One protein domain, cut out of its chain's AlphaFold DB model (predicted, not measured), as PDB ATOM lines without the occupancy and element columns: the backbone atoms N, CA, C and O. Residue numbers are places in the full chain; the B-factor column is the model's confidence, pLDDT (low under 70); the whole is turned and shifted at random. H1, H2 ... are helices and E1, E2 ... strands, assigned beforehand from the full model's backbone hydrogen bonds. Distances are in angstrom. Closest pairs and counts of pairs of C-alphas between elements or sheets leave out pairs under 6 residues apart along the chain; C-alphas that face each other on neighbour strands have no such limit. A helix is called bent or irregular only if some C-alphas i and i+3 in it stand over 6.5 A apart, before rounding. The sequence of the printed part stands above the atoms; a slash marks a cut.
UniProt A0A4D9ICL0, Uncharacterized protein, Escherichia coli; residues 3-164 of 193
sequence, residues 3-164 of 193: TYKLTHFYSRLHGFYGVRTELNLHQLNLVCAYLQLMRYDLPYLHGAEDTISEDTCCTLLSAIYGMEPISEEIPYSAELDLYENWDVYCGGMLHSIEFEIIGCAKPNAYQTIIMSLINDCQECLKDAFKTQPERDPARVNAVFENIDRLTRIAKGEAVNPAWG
ATOM      1  N   THR A   3     203.375 212.359 224.524       97.75
ATOM      2  CA  THR A   3     202.927 211.667 225.737       97.75
ATOM      3  C   THR A   3     203.837 210.470 225.960       97.75
ATOM      4  O   THR A   3     203.988 209.654 225.055       97.75
ATOM      5  N   TYR A   4     204.405 210.331 227.152       98.25
ATOM      6  CA  TYR A   4     205.229 209.181 227.516       98.25
ATOM      7  C   TYR A   4     204.621 208.455 228.703       98.25
ATOM      8  O   TYR A   4     204.180 209.097 229.655       98.25
ATOM      9  N   LYS A   5     204.608 207.126 228.640       97.56
ATOM     10  CA  LYS A   5     204.269 206.280 229.783       97.56
ATOM     11  C   LYS A   5     205.547 205.983 230.563       97.56
ATOM     12  O   LYS A   5     206.565 205.649 229.964       97.56
ATOM     13  N   LEU A   6     205.485 206.128 231.877       97.69
ATOM     14  CA  LEU A   6     206.549 205.769 232.801       97.69
ATOM     15  C   LEU A   6     206.293 204.352 233.304       97.69
ATOM     16  O   LEU A   6     205.170 204.016 233.688       97.69
ATOM     17  N   THR A   7     207.333 203.532 233.289       96.12
ATOM     18  CA  THR A   7     207.327 202.179 233.848       96.12
ATOM     19  C   THR A   7     208.566 201.977 234.699       96.12
ATOM     20  O   THR A   7     209.533 202.735 234.614       96.12
ATOM     21  N   HIS A   8     208.556 200.950 235.528       93.25
ATOM     22  CA  HIS A   8     209.752 200.457 236.178       93.25
ATOM     23  C   HIS A   8     209.677 198.929 236.222       93.25
ATOM     24  O   HIS A   8     208.739 198.368 236.786       93.25
ATOM     25  N   PHE A   9     210.675 198.246 235.654       88.88
ATOM     26  CA  PHE A   9     210.670 196.790 235.444       88.88
ATOM     27  C   PHE A   9     210.278 195.954 236.681       88.88
ATOM     28  O   PHE A   9     209.576 194.949 236.571       88.88
ATOM     29  N   TYR A  10     210.710 196.375 237.873       84.00
ATOM     30  CA  TYR A  10     210.405 195.696 239.144       84.00
ATOM     31  C   TYR A  10     209.175 196.235 239.894       84.00
ATOM     32  O   TYR A  10     208.904 195.796 241.016       84.00
ATOM     33  N   SER A  11     208.446 197.188 239.314       85.12
ATOM     34  CA  SER A  11     207.312 197.827 239.976       85.12
ATOM     35  C   SER A  11     206.145 196.868 240.149       85.12
ATOM     36  O   SER A  11     205.866 196.000 239.320       85.12
ATOM     37  N   ARG A  12     205.443 197.040 241.268       80.19
ATOM     38  CA  ARG A  12     204.171 196.366 241.553       80.19
ATOM     39  C   ARG A  12     202.987 197.316 241.438       80.19
ATOM     40  O   ARG A  12     201.872 196.922 241.770       80.19
ATOM     41  N   LEU A  13     203.214 198.560 241.016       80.62
ATOM     42  CA  LEU A  13     202.130 199.505 240.818       80.62
ATOM     43  C   LEU A  13     201.242 199.029 239.663       80.62
ATOM     44  O   LEU A  13     201.709 198.519 238.648       80.62
ATOM     45  N   HIS A  14     199.931 199.170 239.843       79.12
ATOM     46  CA  HIS A  14     198.924 198.707 238.881       79.12
ATOM     47  C   HIS A  14     198.260 199.862 238.113       79.12
ATOM     48  O   HIS A  14     197.299 199.639 237.380       79.12
ATOM     49  N   GLY A  15     198.736 201.095 238.313       87.00
ATOM     50  CA  GLY A  15     198.211 202.304 237.680       87.00
ATOM     51  C   GLY A  15     198.923 202.666 236.377       87.00
ATOM     52  O   GLY A  15     200.028 202.203 236.100       87.00
ATOM     53  N   PHE A  16     198.287 203.535 235.591       93.56
ATOM     54  CA  PHE A  16     198.956 204.227 234.496       93.56
ATOM     55  C   PHE A  16     199.647 205.475 235.046       93.56
ATOM     56  O   PHE A  16     199.009 206.307 235.691       93.56
ATOM     57  N   TYR A  17     200.937 205.622 234.756       96.62
ATOM     58  CA  TYR A  17     201.710 206.815 235.077       96.62
ATOM     59  C   TYR A  17     202.331 207.325 233.792       96.62
ATOM     60  O   TYR A  17     203.042 206.599 233.103       96.62
ATOM     61  N   GLY A  18     202.053 208.570 233.440       97.19
ATOM     62  CA  GLY A  18     202.610 209.182 232.250       97.19
ATOM     63  C   GLY A  18     202.802 210.675 232.413       97.19
ATOM     64  O   GLY A  18     202.305 211.289 233.353       97.19
ATOM     65  N   VAL A  19     203.527 211.256 231.466       98.06
ATOM     66  CA  VAL A  19     203.760 212.697 231.392       98.06
ATOM     67  C   VAL A  19     203.556 213.202 229.971       98.06
ATOM     68  O   VAL A  19     203.926 212.536 228.998       98.06
ATOM     69  N   ARG A  20     202.993 214.405 229.843       98.25
ATOM     70  CA  ARG A  20     202.948 215.156 228.586       98.25
ATOM     71  C   ARG A  20     203.992 216.262 228.600       98.25
ATOM     72  O   ARG A  20     204.085 217.031 229.556       98.25
ATOM     73  N   THR A  21     204.779 216.351 227.533       98.06
ATOM     74  CA  THR A  21     205.906 217.287 227.447       98.06
ATOM     75  C   THR A  21     206.277 217.607 225.997       98.06
ATOM     76  O   THR A  21     205.906 216.885 225.075       98.06
ATOM     77  N   GLU A  22     207.002 218.701 225.774       97.62
ATOM     78  CA  GLU A  22     207.611 219.021 224.470       97.62
ATOM     79  C   GLU A  22     208.986 218.365 224.281       97.62
ATOM     80  O   GLU A  22     209.541 218.395 223.182       97.62
ATOM     81  N   LEU A  23     209.536 217.747 225.331       97.69
ATOM     82  CA  LEU A  23     210.781 216.994 225.225       97.69
ATOM     83  C   LEU A  23     210.606 215.782 224.309       97.69
ATOM     84  O   LEU A  23     209.551 215.141 224.283       97.69
ATOM     85  N   ASN A  24     211.664 215.452 223.573       97.62
ATOM     86  CA  ASN A  24     211.768 214.148 222.930       97.62
ATOM     87  C   ASN A  24     212.177 213.070 223.955       97.62
ATOM     88  O   ASN A  24     212.545 213.373 225.092       97.62
ATOM     89  N   LEU A  25     212.143 211.799 223.545       97.50
ATOM     90  CA  LEU A  25     212.396 210.675 224.450       97.50
ATOM     91  C   LEU A  25     213.808 210.706 225.051       97.50
ATOM     92  O   LEU A  25     213.974 210.406 226.228       97.50
ATOM     93  N   HIS A  26     214.824 211.085 224.275       96.75
ATOM     94  CA  HIS A  26     216.198 211.170 224.772       96.75
ATOM     95  C   HIS A  26     216.344 212.266 225.837       96.75
ATOM     96  O   HIS A  26     216.885 212.020 226.911       96.75
ATOM     97  N   GLN A  27     215.772 213.445 225.592       97.81
ATOM     98  CA  GLN A  27     215.748 214.537 226.569       97.81
ATOM     99  C   GLN A  27     214.996 214.154 227.846       97.81
ATOM    100  O   GLN A  27     215.438 214.502 228.939       97.81
ATOM    101  N   LEU A  28     213.883 213.424 227.728       98.25
ATOM    102  CA  LEU A  28     213.171 212.916 228.898       98.25
ATOM    103  C   LEU A  28     214.027 211.908 229.680       98.25
ATOM    104  O   LEU A  28     214.097 211.998 230.901       98.25
ATOM    105  N   ASN A  29     214.736 211.008 228.993       98.12
ATOM    106  CA  ASN A  29     215.665 210.077 229.634       98.12
ATOM    107  C   ASN A  29     216.808 210.792 230.371       98.12
ATOM    108  O   ASN A  29     217.158 210.368 231.469       98.12
ATOM    109  N   LEU A  30     217.360 211.877 229.817       97.94
ATOM    110  CA  LEU A  30     218.377 212.692 230.497       97.94
ATOM    111  C   LEU A  30     217.831 213.326 231.784       97.94
ATOM    112  O   LEU A  30     218.505 213.315 232.812       97.94
ATOM    113  N   VAL A  31     216.599 213.842 231.745       97.88
ATOM    114  CA  VAL A  31     215.938 214.405 232.930       97.88
ATOM    115  C   VAL A  31     215.677 213.326 233.985       97.88
ATOM    116  O   VAL A  31     215.963 213.549 235.160       97.88
ATOM    117  N   CYS A  32     215.172 212.154 233.592       97.94
ATOM    118  CA  CYS A  32     214.969 211.041 234.520       97.94
ATOM    119  C   CYS A  32     216.298 210.585 235.138       97.94
ATOM    120  O   CYS A  32     216.378 210.458 236.356       97.94
ATOM    121  N   ALA A  33     217.355 210.438 234.335       97.19
ATOM    122  CA  ALA A  33     218.685 210.074 234.817       97.19
ATOM    123  C   ALA A  33     219.212 211.096 235.834       97.19
ATOM    124  O   ALA A  33     219.660 210.719 236.913       97.19
ATOM    125  N   TYR A  34     219.071 212.394 235.542       96.62
ATOM    126  CA  TYR A  34     219.395 213.461 236.489       96.62
ATOM    127  C   TYR A  34     218.670 213.278 237.833       96.62
ATOM    128  O   TYR A  34     219.318 213.275 238.876       96.62
ATOM    129  N   LEU A  35     217.347 213.074 237.830       96.56
ATOM    130  CA  LEU A  35     216.578 212.883 239.066       96.56
ATOM    131  C   LEU A  35     217.018 211.629 239.836       96.56
ATOM    132  O   LEU A  35     217.134 211.678 241.060       96.56
ATOM    133  N   GLN A  36     217.299 210.527 239.136       95.19
ATOM    134  CA  GLN A  36     217.753 209.285 239.763       95.19
ATOM    135  C   GLN A  36     219.135 209.436 240.410       95.19
ATOM    136  O   GLN A  36     219.327 209.006 241.545       95.19
ATOM    137  N   LEU A  37     220.078 210.113 239.750       93.38
ATOM    138  CA  LEU A  37     221.398 210.418 240.315       93.38
ATOM    139  C   LEU A  37     221.291 211.324 241.546       93.38
ATOM    140  O   LEU A  37     221.958 211.103 242.552       93.38
ATOM    141  N   MET A  38     220.395 212.308 241.505       91.25
ATOM    142  CA  MET A  38     220.121 213.175 242.651       91.25
ATOM    143  C   MET A  38     219.520 212.400 243.830       91.25
ATOM    144  O   MET A  38     219.884 212.647 244.978       91.25
ATOM    145  N   ARG A  39     218.621 211.439 243.568       91.94
ATOM    146  CA  ARG A  39     218.106 210.514 244.590       91.94
ATOM    147  C   ARG A  39     219.209 209.608 245.131       91.94
ATOM    148  O   ARG A  39     219.195 209.318 246.324       91.94
ATOM    149  N   TYR A  40     220.144 209.173 244.298       89.75
ATOM    150  CA  TYR A  40     221.228 208.279 244.698       89.75
ATOM    151  C   TYR A  40     222.152 208.887 245.765       89.75
ATOM    152  O   TYR A  40     222.576 208.192 246.689       89.75
ATOM    153  N   ASP A  41     222.377 210.200 245.693       86.56
ATOM    154  CA  ASP A  41     223.162 210.953 246.682       86.56
ATOM    155  C   ASP A  41     222.454 211.119 248.043       86.56
ATOM    156  O   ASP A  41     223.058 211.564 249.021       86.56
ATOM    157  N   LEU A  42     221.159 210.804 248.122       88.81
ATOM    158  CA  LEU A  42     220.348 210.942 249.331       88.81
ATOM    159  C   LEU A  42     220.350 209.652 250.166       88.81
ATOM    160  O   LEU A  42     220.602 208.559 249.650       88.81
ATOM    161  N   PRO A  43     220.066 209.748 251.479       88.69
ATOM    162  CA  PRO A  43     220.177 208.608 252.378       88.69
ATOM    163  C   PRO A  43     219.259 207.437 252.011       88.69
ATOM    164  O   PRO A  43     218.132 207.612 251.534       88.69
ATOM    165  N   TYR A  44     219.724 206.231 252.330       88.38
ATOM    166  CA  TYR A  44     218.861 205.063 252.473       88.38
ATOM    167  C   TYR A  44     218.144 205.130 253.828       88.38
ATOM    168  O   TYR A  44     218.793 205.180 254.877       88.38
ATOM    169  N   LEU A  45     216.810 205.158 253.818       89.50
ATOM    170  CA  LEU A  45     216.003 205.397 255.013       89.50
ATOM    171  C   LEU A  45     214.917 204.343 255.167       89.50
ATOM    172  O   LEU A  45     214.180 204.037 254.235       89.50
ATOM    173  N   HIS A  46     214.731 203.862 256.395       84.88
ATOM    174  CA  HIS A  46     213.498 203.160 256.724       84.88
ATOM    175  C   HIS A  46     212.304 204.097 256.536       84.88
ATOM    176  O   HIS A  46     212.257 205.174 257.135       84.88
ATOM    177  N   GLY A  47     211.341 203.640 255.738       84.00
ATOM    178  CA  GLY A  47     210.106 204.355 255.443       84.00
ATOM    179  C   GLY A  47     210.114 205.143 254.137       84.00
ATOM    180  O   GLY A  47     209.074 205.689 253.812       84.00
ATOM    181  N   ALA A  48     211.213 205.180 253.383       89.62
ATOM    182  CA  ALA A  48     211.232 205.756 252.040       89.62
ATOM    183  C   ALA A  48     211.778 204.746 251.025       89.62
ATOM    184  O   ALA A  48     212.592 203.895 251.390       89.62
ATOM    185  N   GLU A  49     211.335 204.853 249.773       85.94
ATOM    186  CA  GLU A  49     211.847 204.022 248.680       85.94
ATOM    187  C   GLU A  49     213.305 204.391 248.376       85.94
ATOM    188  O   GLU A  49     213.715 205.555 248.488       85.94
ATOM    189  N   ASP A  50     214.123 203.399 248.028       84.38
ATOM    190  CA  ASP A  50     215.531 203.592 247.669       84.38
ATOM    191  C   ASP A  50     215.729 203.985 246.201       84.38
ATOM    192  O   ASP A  50     216.750 204.580 245.861       84.38
ATOM    193  N   THR A  51     214.723 203.765 245.357       89.44
ATOM    194  CA  THR A  51     214.675 204.225 243.966       89.44
ATOM    195  C   THR A  51     213.549 205.239 243.743       89.44
ATOM    196  O   THR A  51     212.738 205.516 244.624       89.44
ATOM    197  N   ILE A  52     213.520 205.847 242.554       92.75
ATOM    198  CA  ILE A  52     212.385 206.663 242.113       92.75
ATOM    199  C   ILE A  52     211.363 205.732 241.448       92.75
ATOM    200  O   ILE A  52     211.650 205.151 240.402       92.75
ATOM    201  N   SER A  53     210.171 205.625 242.032       93.06
ATOM    202  CA  SER A  53     209.012 204.938 241.446       93.06
ATOM    203  C   SER A  53     208.338 205.769 240.346       93.06
ATOM    204  O   SER A  53     208.613 206.960 240.184       93.06
ATOM    205  N   GLU A  54     207.427 205.169 239.577       95.44
ATOM    206  CA  GLU A  54     206.746 205.842 238.464       95.44
ATOM    207  C   GLU A  54     205.885 207.039 238.899       95.44
ATOM    208  O   GLU A  54     205.904 208.093 238.256       95.44
ATOM    209  N   ASP A  55     205.151 206.901 240.003       94.25
ATOM    210  CA  ASP A  55     204.305 207.952 240.577       94.25
ATOM    211  C   ASP A  55     205.138 209.104 241.154       94.25
ATOM    212  O   ASP A  55     204.846 210.284 240.910       94.25
ATOM    213  N   THR A  56     206.231 208.764 241.837       94.69
ATOM    214  CA  THR A  56     207.218 209.726 242.328       94.69
ATOM    215  C   THR A  56     207.869 210.464 241.164       94.69
ATOM    216  O   THR A  56     207.908 211.694 241.162       94.69
ATOM    217  N   CYS A  57     208.316 209.749 240.129       96.94
ATOM    218  CA  CYS A  57     208.916 210.350 238.941       96.94
ATOM    219  C   CYS A  57     207.952 211.327 238.267       96.94
ATOM    220  O   CYS A  57     208.317 212.469 237.994       96.94
ATOM    221  N   CYS A  58     206.694 210.922 238.075       96.81
ATOM    222  CA  CYS A  58     205.648 211.775 237.515       96.81
ATOM    223  C   CYS A  58     205.472 213.073 238.327       96.81
ATOM    224  O   CYS A  58     205.460 214.175 237.768       96.81
ATOM    225  N   THR A  59     205.426 212.955 239.656       96.38
ATOM    226  CA  THR A  59     205.316 214.096 240.576       96.38
ATOM    227  C   THR A  59     206.528 215.025 240.483       96.38
ATOM    228  O   THR A  59     206.367 216.244 240.387       96.38
ATOM    229  N   LEU A  60     207.744 214.473 240.459       97.88
ATOM    230  CA  LEU A  60     208.988 215.241 240.359       97.88
ATOM    231  C   LEU A  60     209.124 215.949 239.005       97.88
ATOM    232  O   LEU A  60     209.493 217.123 238.960       97.88
ATOM    233  N   LEU A  61     208.791 215.274 237.901       98.19
ATOM    234  CA  LEU A  61     208.807 215.851 236.554       98.19
ATOM    235  C   LEU A  61     207.818 217.016 236.431       98.19
ATOM    236  O   LEU A  61     208.147 218.055 235.853       98.19
ATOM    237  N   SER A  62     206.632 216.880 237.020       97.81
ATOM    238  CA  SER A  62     205.659 217.970 237.101       97.81
ATOM    239  C   SER A  62     206.185 219.138 237.938       97.81
ATOM    240  O   SER A  62     206.235 220.273 237.461       97.81
ATOM    241  N   ALA A  63     206.677 218.869 239.149       97.12
ATOM    242  CA  ALA A  63     207.116 219.906 240.079       97.12
ATOM    243  C   ALA A  63     208.368 220.673 239.612       97.12
ATOM    244  O   ALA A  63     208.451 221.887 239.796       97.12
ATOM    245  N   ILE A  64     209.344 219.983 239.014       97.00
ATOM    246  CA  ILE A  64     210.657 220.558 238.671       97.00
ATOM    247  C   ILE A  64     210.685 221.083 237.227       97.00
ATOM    248  O   ILE A  64     211.348 222.086 236.940       97.00
ATOM    249  N   TYR A  65     209.966 220.430 236.309       97.25
ATOM    250  CA  TYR A  65     210.019 220.728 234.873       97.25
ATOM    251  C   TYR A  65     208.689 221.208 234.284       97.25
ATOM    252  O   TYR A  65     208.661 221.572 233.109       97.25
ATOM    253  N   GLY A  66     207.607 221.252 235.068       97.19
ATOM    254  CA  GLY A  66     206.294 221.705 234.602       97.19
ATOM    255  C   GLY A  66     205.633 220.751 233.606       97.19
ATOM    256  O   GLY A  66     204.807 221.189 232.808       97.19
ATOM    257  N   MET A  67     206.022 219.472 233.605       97.94
ATOM    258  CA  MET A  67     205.399 218.462 232.744       97.94
ATOM    259  C   MET A  67     203.985 218.140 233.236       97.94
ATOM    260  O   MET A  67     203.731 218.102 234.437       97.94
ATOM    261  N   GLU A  68     203.056 217.891 232.319       98.12
ATOM    262  CA  GLU A  68     201.674 217.580 232.689       98.12
ATOM    263  C   GLU A  68     201.569 216.104 233.109       98.12
ATOM    264  O   GLU A  68     201.842 215.234 232.276       98.12
ATOM    265  N   PRO A  69     201.186 215.788 234.359       97.50
ATOM    266  CA  PRO A  69     201.030 214.410 234.805       97.50
ATOM    267  C   PRO A  69     199.767 213.779 234.207       97.50
ATOM    268  O   PRO A  69     198.729 214.429 234.081       97.50
ATOM    269  N   ILE A  70     199.843 212.493 233.874       96.81
ATOM    270  CA  ILE A  70     198.744 211.712 233.304       96.81
ATOM    271  C   ILE A  70     198.583 210.431 234.118       96.81
ATOM    272  O   ILE A  70     199.502 209.618 234.194       96.81
ATOM    273  N   SER A  71     197.406 210.252 234.711       93.81
ATOM    274  CA  SER A  71     197.048 209.068 235.505       93.81
ATOM    275  C   SER A  71     196.036 208.149 234.813       93.81
ATOM    276  O   SER A  71     195.776 207.043 235.279       93.81
ATOM    277  N   GLU A  72     195.419 208.620 233.728       93.81
ATOM    278  CA  GLU A  72     194.472 207.847 232.928       93.81
ATOM    279  C   GLU A  72     195.195 207.193 231.755       93.81
ATOM    280  O   GLU A  72     196.032 207.819 231.101       93.81
ATOM    281  N   GLU A  73     194.859 205.936 231.473       94.19
ATOM    282  CA  GLU A  73     195.427 205.230 230.333       94.19
ATOM    283  C   GLU A  73     194.958 205.870 229.023       94.19
ATOM    284  O   GLU A  73     193.773 205.874 228.685       94.19
ATOM    285  N   ILE A  74     195.918 206.416 228.278       95.06
ATOM    286  CA  ILE A  74     195.700 207.068 226.989       95.06
ATOM    287  C   ILE A  74     196.779 206.633 225.990       95.06
ATOM    288  O   ILE A  74     197.844 206.164 226.401       95.06
ATOM    289  N   PRO A  75     196.568 206.828 224.674       96.31
ATOM    290  CA  PRO A  75     197.615 206.604 223.685       96.31
ATOM    291  C   PRO A  75     198.882 207.410 224.000       96.31
ATOM    292  O   PRO A  75     198.823 208.620 224.239       96.31
ATOM    293  N   TYR A  76     200.031 206.739 223.966       96.62
ATOM    294  CA  TYR A  76     201.340 207.323 224.250       96.62
ATOM    295  C   TYR A  76     202.316 207.087 223.092       96.62
ATOM    296  O   TYR A  76     202.161 206.171 222.286       96.62
ATOM    297  N   SER A  77     203.312 207.962 222.990       96.44
ATOM    298  CA  SER A  77     204.316 207.980 221.927       96.44
ATOM    299  C   SER A  77     205.419 206.944 222.145       96.44
ATOM    300  O   SER A  77     205.909 206.372 221.177       96.44
ATOM    301  N   ALA A  78     205.824 206.725 223.398       97.19
ATOM    302  CA  ALA A  78     206.779 205.696 223.802       97.19
ATOM    303  C   ALA A  78     206.668 205.411 225.309       97.19
ATOM    304  O   ALA A  78     206.080 206.205 226.053       97.19
ATOM    305  N   GLU A  79     207.260 204.300 225.742       96.69
ATOM    306  CA  GLU A  79     207.492 203.992 227.154       96.69
ATOM    307  C   GLU A  79     208.908 204.440 227.558       96.69
ATOM    308  O   GLU A  79     209.844 204.378 226.756       96.69
ATOM    309  N   LEU A  80     209.050 204.919 228.793       97.75
ATOM    310  CA  LEU A  80     210.327 205.144 229.461       97.75
ATOM    311  C   LEU A  80     210.346 204.272 230.709       97.75
ATOM    312  O   LEU A  80     209.610 204.540 231.661       97.75
ATOM    313  N   ASP A  81     211.207 203.261 230.696       97.56
ATOM    314  CA  ASP A  81     211.429 202.414 231.856       97.56
ATOM    315  C   ASP A  81     212.538 202.992 232.740       97.56
ATOM    316  O   ASP A  81     213.647 203.254 232.278       97.56
ATOM    317  N   LEU A  82     212.231 203.237 234.013       97.31
ATOM    318  CA  LEU A  82     213.148 203.870 234.960       97.31
ATOM    319  C   LEU A  82     214.334 202.967 235.316       97.31
ATOM    320  O   LEU A  82     215.438 203.481 235.508       97.31
ATOM    321  N   TYR A  83     214.135 201.645 235.334       95.75
ATOM    322  CA  TYR A  83     215.220 200.695 235.560       95.75
ATOM    323  C   TYR A  83     216.161 200.646 234.351       95.75
ATOM    324  O   TYR A  83     217.374 200.772 234.519       95.75
ATOM    325  N   GLU A  84     215.625 200.554 233.130       96.38
ATOM    326  CA  GLU A  84     216.460 200.634 231.921       96.38
ATOM    327  C   GLU A  84     217.151 201.999 231.798       96.38
ATOM    328  O   GLU A  84     218.320 202.077 231.420       96.38
ATOM    329  N   ASN A  85     216.466 203.090 232.161       97.38
ATOM    330  CA  ASN A  85     217.057 204.424 232.195       97.38
ATOM    331  C   ASN A  85     218.240 204.487 233.171       97.38
ATOM    332  O   ASN A  85     219.279 205.044 232.820       97.38
ATOM    333  N   TRP A  86     218.119 203.894 234.364       95.62
ATOM    334  CA  TRP A  86     219.232 203.797 235.307       95.62
ATOM    335  C   TRP A  86     220.405 203.015 234.709       95.62
ATOM    336  O   TRP A  86     221.518 203.536 234.646       95.62
ATOM    337  N   ASP A  87     220.155 201.798 234.225       95.75
ATOM    338  CA  ASP A  87     221.197 200.915 233.691       95.75
ATOM    339  C   ASP A  87     221.943 201.562 232.511       95.75
ATOM    340  O   ASP A  87     223.173 201.620 232.489       95.75
ATOM    341  N   VAL A  88     221.204 202.160 231.573       96.19
ATOM    342  CA  VAL A  88     221.774 202.742 230.354       96.19
ATOM    343  C   VAL A  88     222.371 204.129 230.593       96.19
ATOM    344  O   VAL A  88     223.526 204.356 230.235       96.19
ATOM    345  N   TYR A  89     221.623 205.072 231.177       96.06
ATOM    346  CA  TYR A  89     222.059 206.473 231.281       96.06
ATOM    347  C   TYR A  89     222.950 206.712 232.502       96.06
ATOM    348  O   TYR A  89     223.930 207.450 232.400       96.06
ATOM    349  N   CYS A  90     222.646 206.090 233.644       93.38
ATOM    350  CA  CYS A  90     223.416 206.290 234.876       93.38
ATOM    351  C   CYS A  90     224.580 205.293 234.992       93.38
ATOM    352  O   CYS A  90     225.675 205.682 235.388       93.38
ATOM    353  N   GLY A  91     224.370 204.025 234.627       91.25
ATOM    354  CA  GLY A  91     225.394 202.976 234.706       91.25
ATOM    355  C   GLY A  91     226.297 202.884 233.472       91.25
ATOM    356  O   GLY A  91     227.517 202.805 233.600       91.25
ATOM    357  N   GLY A  92     225.707 202.887 232.274       92.19
ATOM    358  CA  GLY A  92     226.418 202.587 231.027       92.19
ATOM    359  C   GLY A  92     227.044 203.793 230.324       92.19
ATOM    360  O   GLY A  92     228.182 203.719 229.859       92.19
ATOM    361  N   MET A  93     226.306 204.900 230.214       93.25
ATOM    362  CA  MET A  93     226.663 206.032 229.344       93.25
ATOM    363  C   MET A  93     227.100 207.292 230.087       93.25
ATOM    364  O   MET A  93     227.534 208.234 229.427       93.25
ATOM    365  N   LEU A  94     227.025 207.329 231.419       91.94
ATOM    366  CA  LEU A  94     227.145 208.544 232.233       91.94
ATOM    367  C   LEU A  94     228.287 209.482 231.817       91.94
ATOM    368  O   LEU A  94     228.045 210.654 231.556       91.94
ATOM    369  N   HIS A  95     229.509 208.964 231.655       91.56
ATOM    370  CA  HIS A  95     230.668 209.773 231.248       91.56
ATOM    371  C   HIS A  95     230.544 210.410 229.857       91.56
ATOM    372  O   HIS A  95     231.160 211.434 229.591       91.56
ATOM    373  N   SER A  96     229.768 209.813 228.951       94.12
ATOM    374  CA  SER A  96     229.547 210.355 227.605       94.12
ATOM    375  C   SER A  96     228.433 211.401 227.540       94.12
ATOM    376  O   SER A  96     228.422 212.197 226.605       94.12
ATOM    377  N   ILE A  97     227.533 211.423 228.529       94.12
ATOM    378  CA  ILE A  97     226.337 212.284 228.550       94.12
ATOM    379  C   ILE A  97     226.304 213.252 229.743       94.12
ATOM    380  O   ILE A  97     225.310 213.946 229.950       94.12
ATOM    381  N   GLU A  98     227.375 213.328 230.538       93.25
ATOM    382  CA  GLU A  98     227.431 214.137 231.765       93.25
ATOM    383  C   GLU A  98     227.077 215.611 231.519       93.25
ATOM    384  O   GLU A  98     226.277 216.193 232.251       93.25
ATOM    385  N   PHE A  99     227.592 216.206 230.438       92.81
ATOM    386  CA  PHE A  99     227.312 217.598 230.078       92.81
ATOM    387  C   PHE A  99     225.846 217.817 229.699       92.81
ATOM    388  O   PHE A  99     225.293 218.886 229.964       92.81
ATOM    389  N   GLU A 100     225.204 216.813 229.105       95.69
ATOM    390  CA  GLU A 100     223.789 216.868 228.751       95.69
ATOM    391  C   GLU A 100     222.915 216.778 230.008       95.69
ATOM    392  O   GLU A 100     222.001 217.586 230.178       95.69
ATOM    393  N   ILE A 101     223.268 215.889 230.944       93.75
ATOM    394  CA  ILE A 101     222.629 215.774 232.264       93.75
ATOM    395  C   ILE A 101     222.761 217.088 233.053       93.75
ATOM    396  O   ILE A 101     221.769 217.601 233.573       93.75
ATOM    397  N   ILE A 102     223.953 217.697 233.088       92.00
ATOM    398  CA  ILE A 102     224.181 219.020 233.705       92.00
ATOM    399  C   ILE A 102     223.336 220.104 233.011       92.00
ATOM    400  O   ILE A 102     222.827 221.037 233.650       92.00
ATOM    401  N   GLY A 103     223.144 219.985 231.696       93.25
ATOM    402  CA  GLY A 103     222.255 220.836 230.909       93.25
ATOM    403  C   GLY A 103     220.793 220.777 231.366       93.25
ATOM    404  O   GLY A 103     220.102 221.798 231.323       93.25
ATOM    405  N   CYS A 104     220.344 219.620 231.858       93.12
ATOM    406  CA  CYS A 104     218.996 219.395 232.380       93.12
ATOM    407  C   CYS A 104     218.797 219.872 233.824       93.12
ATOM    408  O   CYS A 104     217.648 219.983 234.257       93.12
ATOM    409  N   ALA A 105     219.868 220.151 234.570       93.62
ATOM    410  CA  ALA A 105     219.790 220.462 235.990       93.62
ATOM    411  C   ALA A 105     218.948 221.715 236.293       93.62
ATOM    412  O   ALA A 105     218.932 222.702 235.545       93.62
ATOM    413  N   LYS A 106     218.239 221.678 237.424       93.75
ATOM    414  CA  LYS A 106     217.314 222.727 237.872       93.75
ATOM    415  C   LYS A 106     217.608 223.125 239.319       93.75
ATOM    416  O   LYS A 106     218.061 222.283 240.092       93.75
ATOM    417  N   PRO A 107     217.353 224.388 239.694       90.88
ATOM    418  CA  PRO A 107     217.423 224.798 241.091       90.88
ATOM    419  C   PRO A 107     216.356 224.081 241.927       90.88
ATOM    420  O   PRO A 107     215.279 223.761 241.420       90.88
ATOM    421  N   ASN A 108     216.631 223.897 243.219       88.75
ATOM    422  CA  ASN A 108     215.727 223.293 244.210       88.75
ATOM    423  C   ASN A 108     215.315 221.835 243.915       88.75
ATOM    424  O   ASN A 108     214.340 221.334 244.489       88.75
ATOM    425  N   ALA A 109     216.039 221.132 243.046       92.19
ATOM    426  CA  ALA A 109     215.776 219.732 242.750       92.19
ATOM    427  C   ALA A 109     216.012 218.855 243.990       92.19
ATOM    428  O   ALA A 109     215.141 218.052 244.320       92.19
ATOM    429  N   TYR A 110     217.102 219.068 244.744       90.38
ATOM    430  CA  TYR A 110     217.331 218.321 245.992       90.38
ATOM    431  C   TYR A 110     216.200 218.542 246.991       90.38
ATOM    432  O   TYR A 110     215.691 217.585 247.569       90.38
ATOM    433  N   GLN A 111     215.775 219.795 247.178       91.25
ATOM    434  CA  GLN A 111     214.681 220.108 248.095       91.25
ATOM    435  C   GLN A 111     213.398 219.372 247.693       91.25
ATOM    436  O   GLN A 111     212.721 218.807 248.548       91.25
ATOM    437  N   THR A 112     213.083 219.351 246.399       94.00
ATOM    438  CA  THR A 112     211.866 218.714 245.882       94.00
ATOM    439  C   THR A 112     211.915 217.192 246.049       94.00
ATOM    440  O   THR A 112     210.935 216.596 246.490       94.00
ATOM    441  N   ILE A 113     213.070 216.566 245.801       94.31
ATOM    442  CA  ILE A 113     213.268 215.125 246.019       94.31
ATOM    443  C   ILE A 113     213.187 214.781 247.513       94.31
ATOM    444  O   ILE A 113     212.521 213.820 247.885       94.31
ATOM    445  N   ILE A 114     213.784 215.591 248.394       93.75
ATOM    446  CA  ILE A 114     213.682 215.405 249.852       93.75
ATOM    447  C   ILE A 114     212.223 215.481 250.317       93.75
ATOM    448  O   ILE A 114     211.810 214.688 251.161       93.75
ATOM    449  N   MET A 115     211.427 216.401 249.764       94.12
ATOM    450  CA  MET A 115     209.993 216.465 250.064       94.12
ATOM    451  C   MET A 115     209.252 215.198 249.620       94.12
ATOM    452  O   MET A 115     208.335 214.775 250.319       94.12
ATOM    453  N   SER A 116     209.673 214.559 248.523       94.69
ATOM    454  CA  SER A 116     209.144 213.249 248.128       94.69
ATOM    455  C   SER A 116     209.474 212.167 249.156       94.69
ATOM    456  O   SER A 116     208.571 211.480 249.612       94.69
ATOM    457  N   LEU A 117     210.724 212.094 249.629       94.44
ATOM    458  CA  LEU A 117     211.119 211.130 250.671       94.44
ATOM    459  C   LEU A 117     210.330 211.314 251.976       94.44
ATOM    460  O   LEU A 117     210.012 210.348 252.669       94.44
ATOM    461  N   ILE A 118     210.005 212.564 252.325       95.31
ATOM    462  CA  ILE A 118     209.140 212.864 253.471       95.31
ATOM    463  C   ILE A 118     207.737 212.292 253.248       95.31
ATOM    464  O   ILE A 118     207.176 211.714 254.181       95.31
ATOM    465  N   ASN A 119     207.178 212.439 252.045       94.69
ATOM    466  CA  ASN A 119     205.868 211.883 251.712       94.69
ATOM    467  C   ASN A 119     205.883 210.352 251.804       94.69
ATOM    468  O   ASN A 119     204.982 209.795 252.430       94.69
ATOM    469  N   ASP A 120     206.929 209.689 251.307       93.31
ATOM    470  CA  ASP A 120     207.067 208.230 251.411       93.31
ATOM    471  C   ASP A 120     207.061 207.781 252.878       93.31
ATOM    472  O   ASP A 120     206.300 206.895 253.273       93.31
ATOM    473  N   CYS A 121     207.828 208.468 253.733       94.19
ATOM    474  CA  CYS A 121     207.848 208.198 255.171       94.19
ATOM    475  C   CYS A 121     206.470 208.388 255.819       94.19
ATOM    476  O   CYS A 121     206.080 207.612 256.696       94.19
ATOM    477  N   GLN A 122     205.714 209.401 255.396       94.31
ATOM    478  CA  GLN A 122     204.360 209.639 255.890       94.31
ATOM    479  C   GLN A 122     203.375 208.556 255.432       94.31
ATOM    480  O   GLN A 122     202.556 208.117 256.245       94.31
ATOM    481  N   GLU A 123     203.447 208.099 254.181       91.00
ATOM    482  CA  GLU A 123     202.625 206.988 253.686       91.00
ATOM    483  C   GLU A 123     202.987 205.673 254.385       91.00
ATOM    484  O   GLU A 123     202.098 204.981 254.886       91.00
ATOM    485  N   CYS A 124     204.280 205.393 254.579       89.75
ATOM    486  CA  CYS A 124     204.742 204.229 255.338       89.75
ATOM    487  C   CYS A 124     204.151 204.198 256.758       89.75
ATOM    488  O   CYS A 124     203.688 203.154 257.231       89.75
ATOM    489  N   LEU A 125     204.114 205.350 257.438       91.06
ATOM    490  CA  LEU A 125     203.468 205.472 258.744       91.06
ATOM    491  C   LEU A 125     201.960 205.225 258.655       91.06
ATOM    492  O   LEU A 125     201.433 204.449 259.456       91.06
ATOM    493  N   LYS A 126     201.255 205.852 257.703       89.88
ATOM    494  CA  LYS A 126     199.805 205.653 257.518       89.88
ATOM    495  C   LYS A 126     199.469 204.175 257.338       89.88
ATOM    496  O   LYS A 126     198.534 203.690 257.978       89.88
ATOM    497  N   ASP A 127     200.241 203.460 256.532       85.19
ATOM    498  CA  ASP A 127     200.033 202.036 256.285       85.19
ATOM    499  C   ASP A 127     200.334 201.186 257.515       85.19
ATOM    500  O   ASP A 127     199.524 200.322 257.869       85.19
ATOM    501  N   ALA A 128     201.420 201.471 258.238       83.88
ATOM    502  CA  ALA A 128     201.718 200.806 259.506       83.88
ATOM    503  C   ALA A 128     200.589 201.007 260.535       83.88
ATOM    504  O   ALA A 128     200.182 200.061 261.211       83.88
ATOM    505  N   PHE A 129     200.024 202.216 260.625       84.31
ATOM    506  CA  PHE A 129     198.919 202.518 261.538       84.31
ATOM    507  C   PHE A 129     197.598 201.841 261.146       84.31
ATOM    508  O   PHE A 129     196.812 201.516 262.039       84.31
ATOM    509  N   LYS A 130     197.352 201.612 259.850       84.81
ATOM    510  CA  LYS A 130     196.135 200.956 259.339       84.81
ATOM    511  C   LYS A 130     196.196 199.430 259.387       84.81
ATOM    512  O   LYS A 130     195.175 198.798 259.637       84.81
ATOM    513  N   THR A 131     197.356 198.843 259.097       76.19
ATOM    514  CA  THR A 131     197.462 197.413 258.748       76.19
ATOM    515  C   THR A 131     198.158 196.553 259.801       76.19
ATOM    516  O   THR A 131     198.024 195.332 259.757       76.19
ATOM    517  N   GLN A 132     198.865 197.154 260.768       73.50
ATOM    518  CA  GLN A 132     199.661 196.415 261.756       73.50
ATOM    519  C   GLN A 132     199.107 196.616 263.181       73.50
ATOM    520  O   GLN A 132     199.275 197.696 263.761       73.50
ATOM    521  N   PRO A 133     198.431 195.603 263.765       60.19
ATOM    522  CA  PRO A 133     197.895 195.682 265.127       60.19
ATOM    523  C   PRO A 133     198.996 195.694 266.202       60.19
ATOM    524  O   PRO A 133     198.853 196.392 267.203       60.19
ATOM    525  N   GLU A 134     200.119 195.010 265.967       62.56
ATOM    526  CA  GLU A 134     201.332 195.073 266.792       62.56
ATOM    527  C   GLU A 134     202.442 195.756 265.988       62.56
ATOM    528  O   GLU A 134     203.072 195.157 265.118       62.56
ATOM    529  N   ARG A 135     202.632 197.055 266.225       76.12
ATOM    530  CA  ARG A 135     203.642 197.864 265.531       76.12
ATOM    531  C   ARG A 135     204.955 197.756 266.281       76.12
ATOM    532  O   ARG A 135     204.951 197.912 267.498       76.12
ATOM    533  N   ASP A 136     206.062 197.593 265.566       83.25
ATOM    534  CA  ASP A 136     207.394 197.774 266.143       83.25
ATOM    535  C   ASP A 136     207.603 199.264 266.492       83.25
ATOM    536  O   ASP A 136     207.744 200.093 265.581       83.25
ATOM    537  N   PRO A 137     207.624 199.646 267.787       85.62
ATOM    538  CA  PRO A 137     207.754 201.044 268.183       85.62
ATOM    539  C   PRO A 137     209.107 201.638 267.785       85.62
ATOM    540  O   PRO A 137     209.186 202.834 267.513       85.62
ATOM    541  N   ALA A 138     210.166 200.821 267.721       86.94
ATOM    542  CA  ALA A 138     211.490 201.284 267.322       86.94
ATOM    543  C   ALA A 138     211.493 201.696 265.847       86.94
ATOM    544  O   ALA A 138     211.970 202.779 265.509       86.94
ATOM    545  N   ARG A 139     210.871 200.884 264.981       85.19
ATOM    546  CA  ARG A 139     210.698 201.211 263.562       85.19
ATOM    547  C   ARG A 139     209.857 202.473 263.366       85.19
ATOM    548  O   ARG A 139     210.252 203.341 262.596       85.19
ATOM    549  N   VAL A 140     208.725 202.600 264.060       89.38
ATOM    550  CA  VAL A 140     207.858 203.791 263.953       89.38
ATOM    551  C   VAL A 140     208.601 205.058 264.386       89.38
ATOM    552  O   VAL A 140     208.564 206.062 263.673       89.38
ATOM    553  N   ASN A 141     209.320 205.007 265.509       91.06
ATOM    554  CA  ASN A 141     210.116 206.137 265.986       91.06
ATOM    555  C   ASN A 141     211.222 206.515 264.993       91.06
ATOM    556  O   ASN A 141     211.402 207.699 264.719       91.06
ATOM    557  N   ALA A 142     211.901 205.532 264.393       91.50
ATOM    558  CA  ALA A 142     212.918 205.790 263.377       91.50
ATOM    559  C   ALA A 142     212.351 206.536 262.154       91.50
ATOM    560  O   ALA A 142     212.984 207.466 261.660       91.50
ATOM    561  N   VAL A 143     211.143 206.188 261.691       93.44
ATOM    562  CA  VAL A 143     210.501 206.891 260.563       93.44
ATOM    563  C   VAL A 143     210.124 208.331 260.942       93.44
ATOM    564  O   VAL A 143     210.360 209.249 260.158       93.44
ATOM    565  N   PHE A 144     209.610 208.572 262.154       94.56
ATOM    566  CA  PHE A 144     209.358 209.939 262.633       94.56
ATOM    567  C   PHE A 144     210.641 210.775 262.733       94.56
ATOM    568  O   PHE A 144     210.653 211.932 262.310       94.56
ATOM    569  N   GLU A 145     211.728 210.196 263.250       94.75
ATOM    570  CA  GLU A 145     213.037 210.856 263.282       94.75
ATOM    571  C   GLU A 145     213.543 211.182 261.874       94.75
ATOM    572  O   GLU A 145     214.099 212.259 261.654       94.75
ATOM    573  N   ASN A 146     213.330 210.286 260.906       94.31
ATOM    574  CA  ASN A 146     213.703 210.527 259.516       94.31
ATOM    575  C   ASN A 146     212.933 211.710 258.921       94.31
ATOM    576  O   ASN A 146     213.555 212.576 258.307       94.31
ATOM    577  N   ILE A 147     211.621 211.808 259.159       95.69
ATOM    578  CA  ILE A 147     210.803 212.948 258.707       95.69
ATOM    579  C   ILE A 147     211.335 214.268 259.277       95.69
ATOM    580  O   ILE A 147     211.484 215.241 258.530       95.69
ATOM    581  N   ASP A 148     211.647 214.317 260.575       95.00
ATOM    582  CA  ASP A 148     212.206 215.520 261.206       95.00
ATOM    583  C   ASP A 148     213.547 215.914 260.569       95.00
ATOM    584  O   ASP A 148     213.727 217.047 260.114       95.00
ATOM    585  N   ARG A 149     214.473 214.956 260.440       93.88
ATOM    586  CA  ARG A 149     215.804 215.186 259.858       93.88
ATOM    587  C   ARG A 149     215.727 215.628 258.396       93.88
ATOM    588  O   ARG A 149     216.377 216.607 258.028       93.88
ATOM    589  N   LEU A 150     214.900 214.974 257.579       93.50
ATOM    590  CA  LEU A 150     214.658 215.369 256.188       93.50
ATOM    591  C   LEU A 150     214.073 216.785 256.110       93.50
ATOM    592  O   LEU A 150     214.523 217.592 255.299       93.50
ATOM    593  N   THR A 151     213.138 217.132 256.999       93.25
ATOM    594  CA  THR A 151     212.548 218.481 257.065       93.25
ATOM    595  C   THR A 151     213.602 219.547 257.374       93.25
ATOM    596  O   THR A 151     213.561 220.650 256.821       93.25
ATOM    597  N   ARG A 152     214.562 219.239 258.250       91.06
ATOM    598  CA  ARG A 152     215.688 220.126 258.579       91.06
ATOM    599  C   ARG A 152     216.628 220.310 257.387       91.06
ATOM    600  O   ARG A 152     216.971 221.443 257.046       91.06
ATOM    601  N   ILE A 153     216.977 219.230 256.689       89.25
ATOM    602  CA  ILE A 153     217.838 219.302 255.498       89.25
ATOM    603  C   ILE A 153     217.141 220.041 254.352       89.25
ATOM    604  O   ILE A 153     217.762 220.884 253.713       89.25
ATOM    605  N   ALA A 154     215.836 219.837 254.139       88.38
ATOM    606  CA  ALA A 154     215.055 220.609 253.167       88.38
ATOM    607  C   ALA A 154     215.092 222.124 253.456       88.38
ATOM    608  O   ALA A 154     214.964 222.952 252.554       88.38
ATOM    609  N   LYS A 155     215.310 222.514 254.721       86.62
ATOM    610  CA  LYS A 155     215.522 223.907 255.144       86.62
ATOM    611  C   LYS A 155     216.981 224.369 255.029       86.62
ATOM    612  O   LYS A 155     217.255 225.531 255.331       86.62
ATOM    613  N   GLY A 156     217.886 223.542 254.516       82.25
ATOM    614  CA  GLY A 156     219.302 223.847 254.312       82.25
ATOM    615  C   GLY A 156     220.183 223.587 255.536       82.25
ATOM    616  O   GLY A 156     221.313 224.076 255.585       82.25
ATOM    617  N   GLU A 157     219.682 222.863 256.542       87.00
ATOM    618  CA  GLU A 157     220.534 222.403 257.640       87.00
ATOM    619  C   GLU A 157     221.495 221.307 257.166       87.00
ATOM    620  O   GLU A 157     221.187 220.518 256.274       87.00
ATOM    621  N   ALA A 158     222.675 221.257 257.783       84.94
ATOM    622  CA  ALA A 158     223.637 220.196 257.530       84.94
ATOM    623  C   ALA A 158     223.184 218.872 258.163       84.94
ATOM    624  O   ALA A 158     222.575 218.854 259.236       84.94
ATOM    625  N   VAL A 159     223.558 217.768 257.526       85.75
ATOM    626  CA  VAL A 159     223.461 216.422 258.078       85.75
ATOM    627  C   VAL A 159     224.382 216.309 259.281       85.75
ATOM    628  O   VAL A 159     225.586 216.569 259.195       85.75
ATOM    629  N   ASN A 160     223.811 215.927 260.421       88.06
ATOM    630  CA  ASN A 160     224.589 215.657 261.619       88.06
ATOM    631  C   ASN A 160     225.216 214.254 261.511       88.06
ATOM    632  O   ASN A 160     224.461 213.283 261.404       88.06
ATOM    633  N   PRO A 161     226.550 214.110 261.626       87.69
ATOM    634  CA  PRO A 161     227.214 212.803 261.591       87.69
ATOM    635  C   PRO A 161     226.658 211.792 262.606       87.69
ATOM    636  O   PRO A 161     226.673 210.588 262.361       87.69
ATOM    637  N   ALA A 162     226.116 212.264 263.737       90.19
ATOM    638  CA  ALA A 162     225.514 211.416 264.764       90.19
ATOM    639  C   ALA A 162     224.244 210.679 264.299       90.19
ATOM    640  O   ALA A 162     223.819 209.735 264.959       90.19
ATOM    641  N   TRP A 163     223.626 211.089 263.185       89.94
ATOM    642  CA  TRP A 163     222.483 210.374 262.607       89.94
ATOM    643  C   TRP A 163     222.891 209.057 261.938       89.94
ATOM    644  O   TRP A 163     222.031 208.206 261.723       89.94
ATOM    645  N   GLY A 164     224.180 208.879 261.615       88.69
ATOM    646  CA  GLY A 164     224.702 207.643 261.026       88.69
ATOM    647  C   GLY A 164     224.168 207.335 259.625       88.69
ATOM    648  O   GLY A 164     224.222 206.184 259.194       88.69
TER     649      GLY A 164
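This is residues 3 to 164 of the 193 residues of an uncharacterized protein of Escherichia coli (UniProt A0A4D9ICL0). A body made of a small twisted four-stranded sheet with helices H1 and H2 over one face, and with H3 and H4 packed on H1, is joined to a long helical hairpin, H5 and H6. H5 meets the body near its own first residues, 109 to 116, and the hairpin extends away to its turn, where residues 130 to 135 stick out. The printed part has 162 residues, with six named helices and four named strands in the order E1 E2 H1 H2 E3 E4 H3 H4 H5 H6; the sheet runs E3 E2 E1 E4 and is mixed, and the class is mixed, helices and strands. The whole is compact, with a radius of gyration of the C-alphas of 16.8 A and spans of 47 by 35 by 27 A.

E1, residues 3 to 7, and E2, residues 18 to 21, form an antiparallel hairpin, with N 4 and O 19 2.9 A apart. E3, residues 68 to 70, is antiparallel to E2, with N 20 and O 68 at 2.8 A. E4, residues 78 to 81, is parallel to E1, with N 80 and O 5 at 2.8 A. H1, residues 25 to 40, and H2, residues 54 to 65, are on the same face of this sheet, two layers with helices on one face; their heights over the sheet are 7.1 A and 8.5 A. H3, residues 82 to 92, touches H1 about perpendicular at 83 degrees, closest at C-alphas 33 and 90, 6.1 A. H4, residues 94 to 104, touches residues 30 to 34 of H1, closest at C-alphas 30 and 101, 5.5 A. H5, residues 109 to 131, touches H2 with its residues 109 to 116 alone, closest at C-alphas 64 and 109, 6.6 A. H6, residues 137 to 154, touches H5 in a helical hairpin, opposite ways at a shallow tilt of 21 degrees; C-alphas 111 and 154 come closest, 5.1 A. Every O i to N i+4 pair is within hydrogen-bond range in H1, H2, H3, H5 and H6, and 5 of 7 are in H4.

E1 begins at C-alpha 3 (202.927, 211.667, 225.737) and is 13.2 A long; E2 is 10.0 A, E3 6.6 A and E4 9.9 A. H1 is 22.2 A long, H2 15.7 A, H3 13.9 A and H4 13.6 A. H4 is irregular: C-alphas 96 and 99 are 8.0 A apart. H5 measures 33.0 A, and H6, 25.7 A, ends at C-alpha 154 (215.055, 220.609, 253.167).

The C-alphas of Ser 96 and Pro 133 are the two farthest apart, 51.2 A. The printed part has no cut. The link from H1 to H2, residues 41 to 53, is long. Mean pLDDT of the printed part is 92.1, and residues 133 to 134 are under 70.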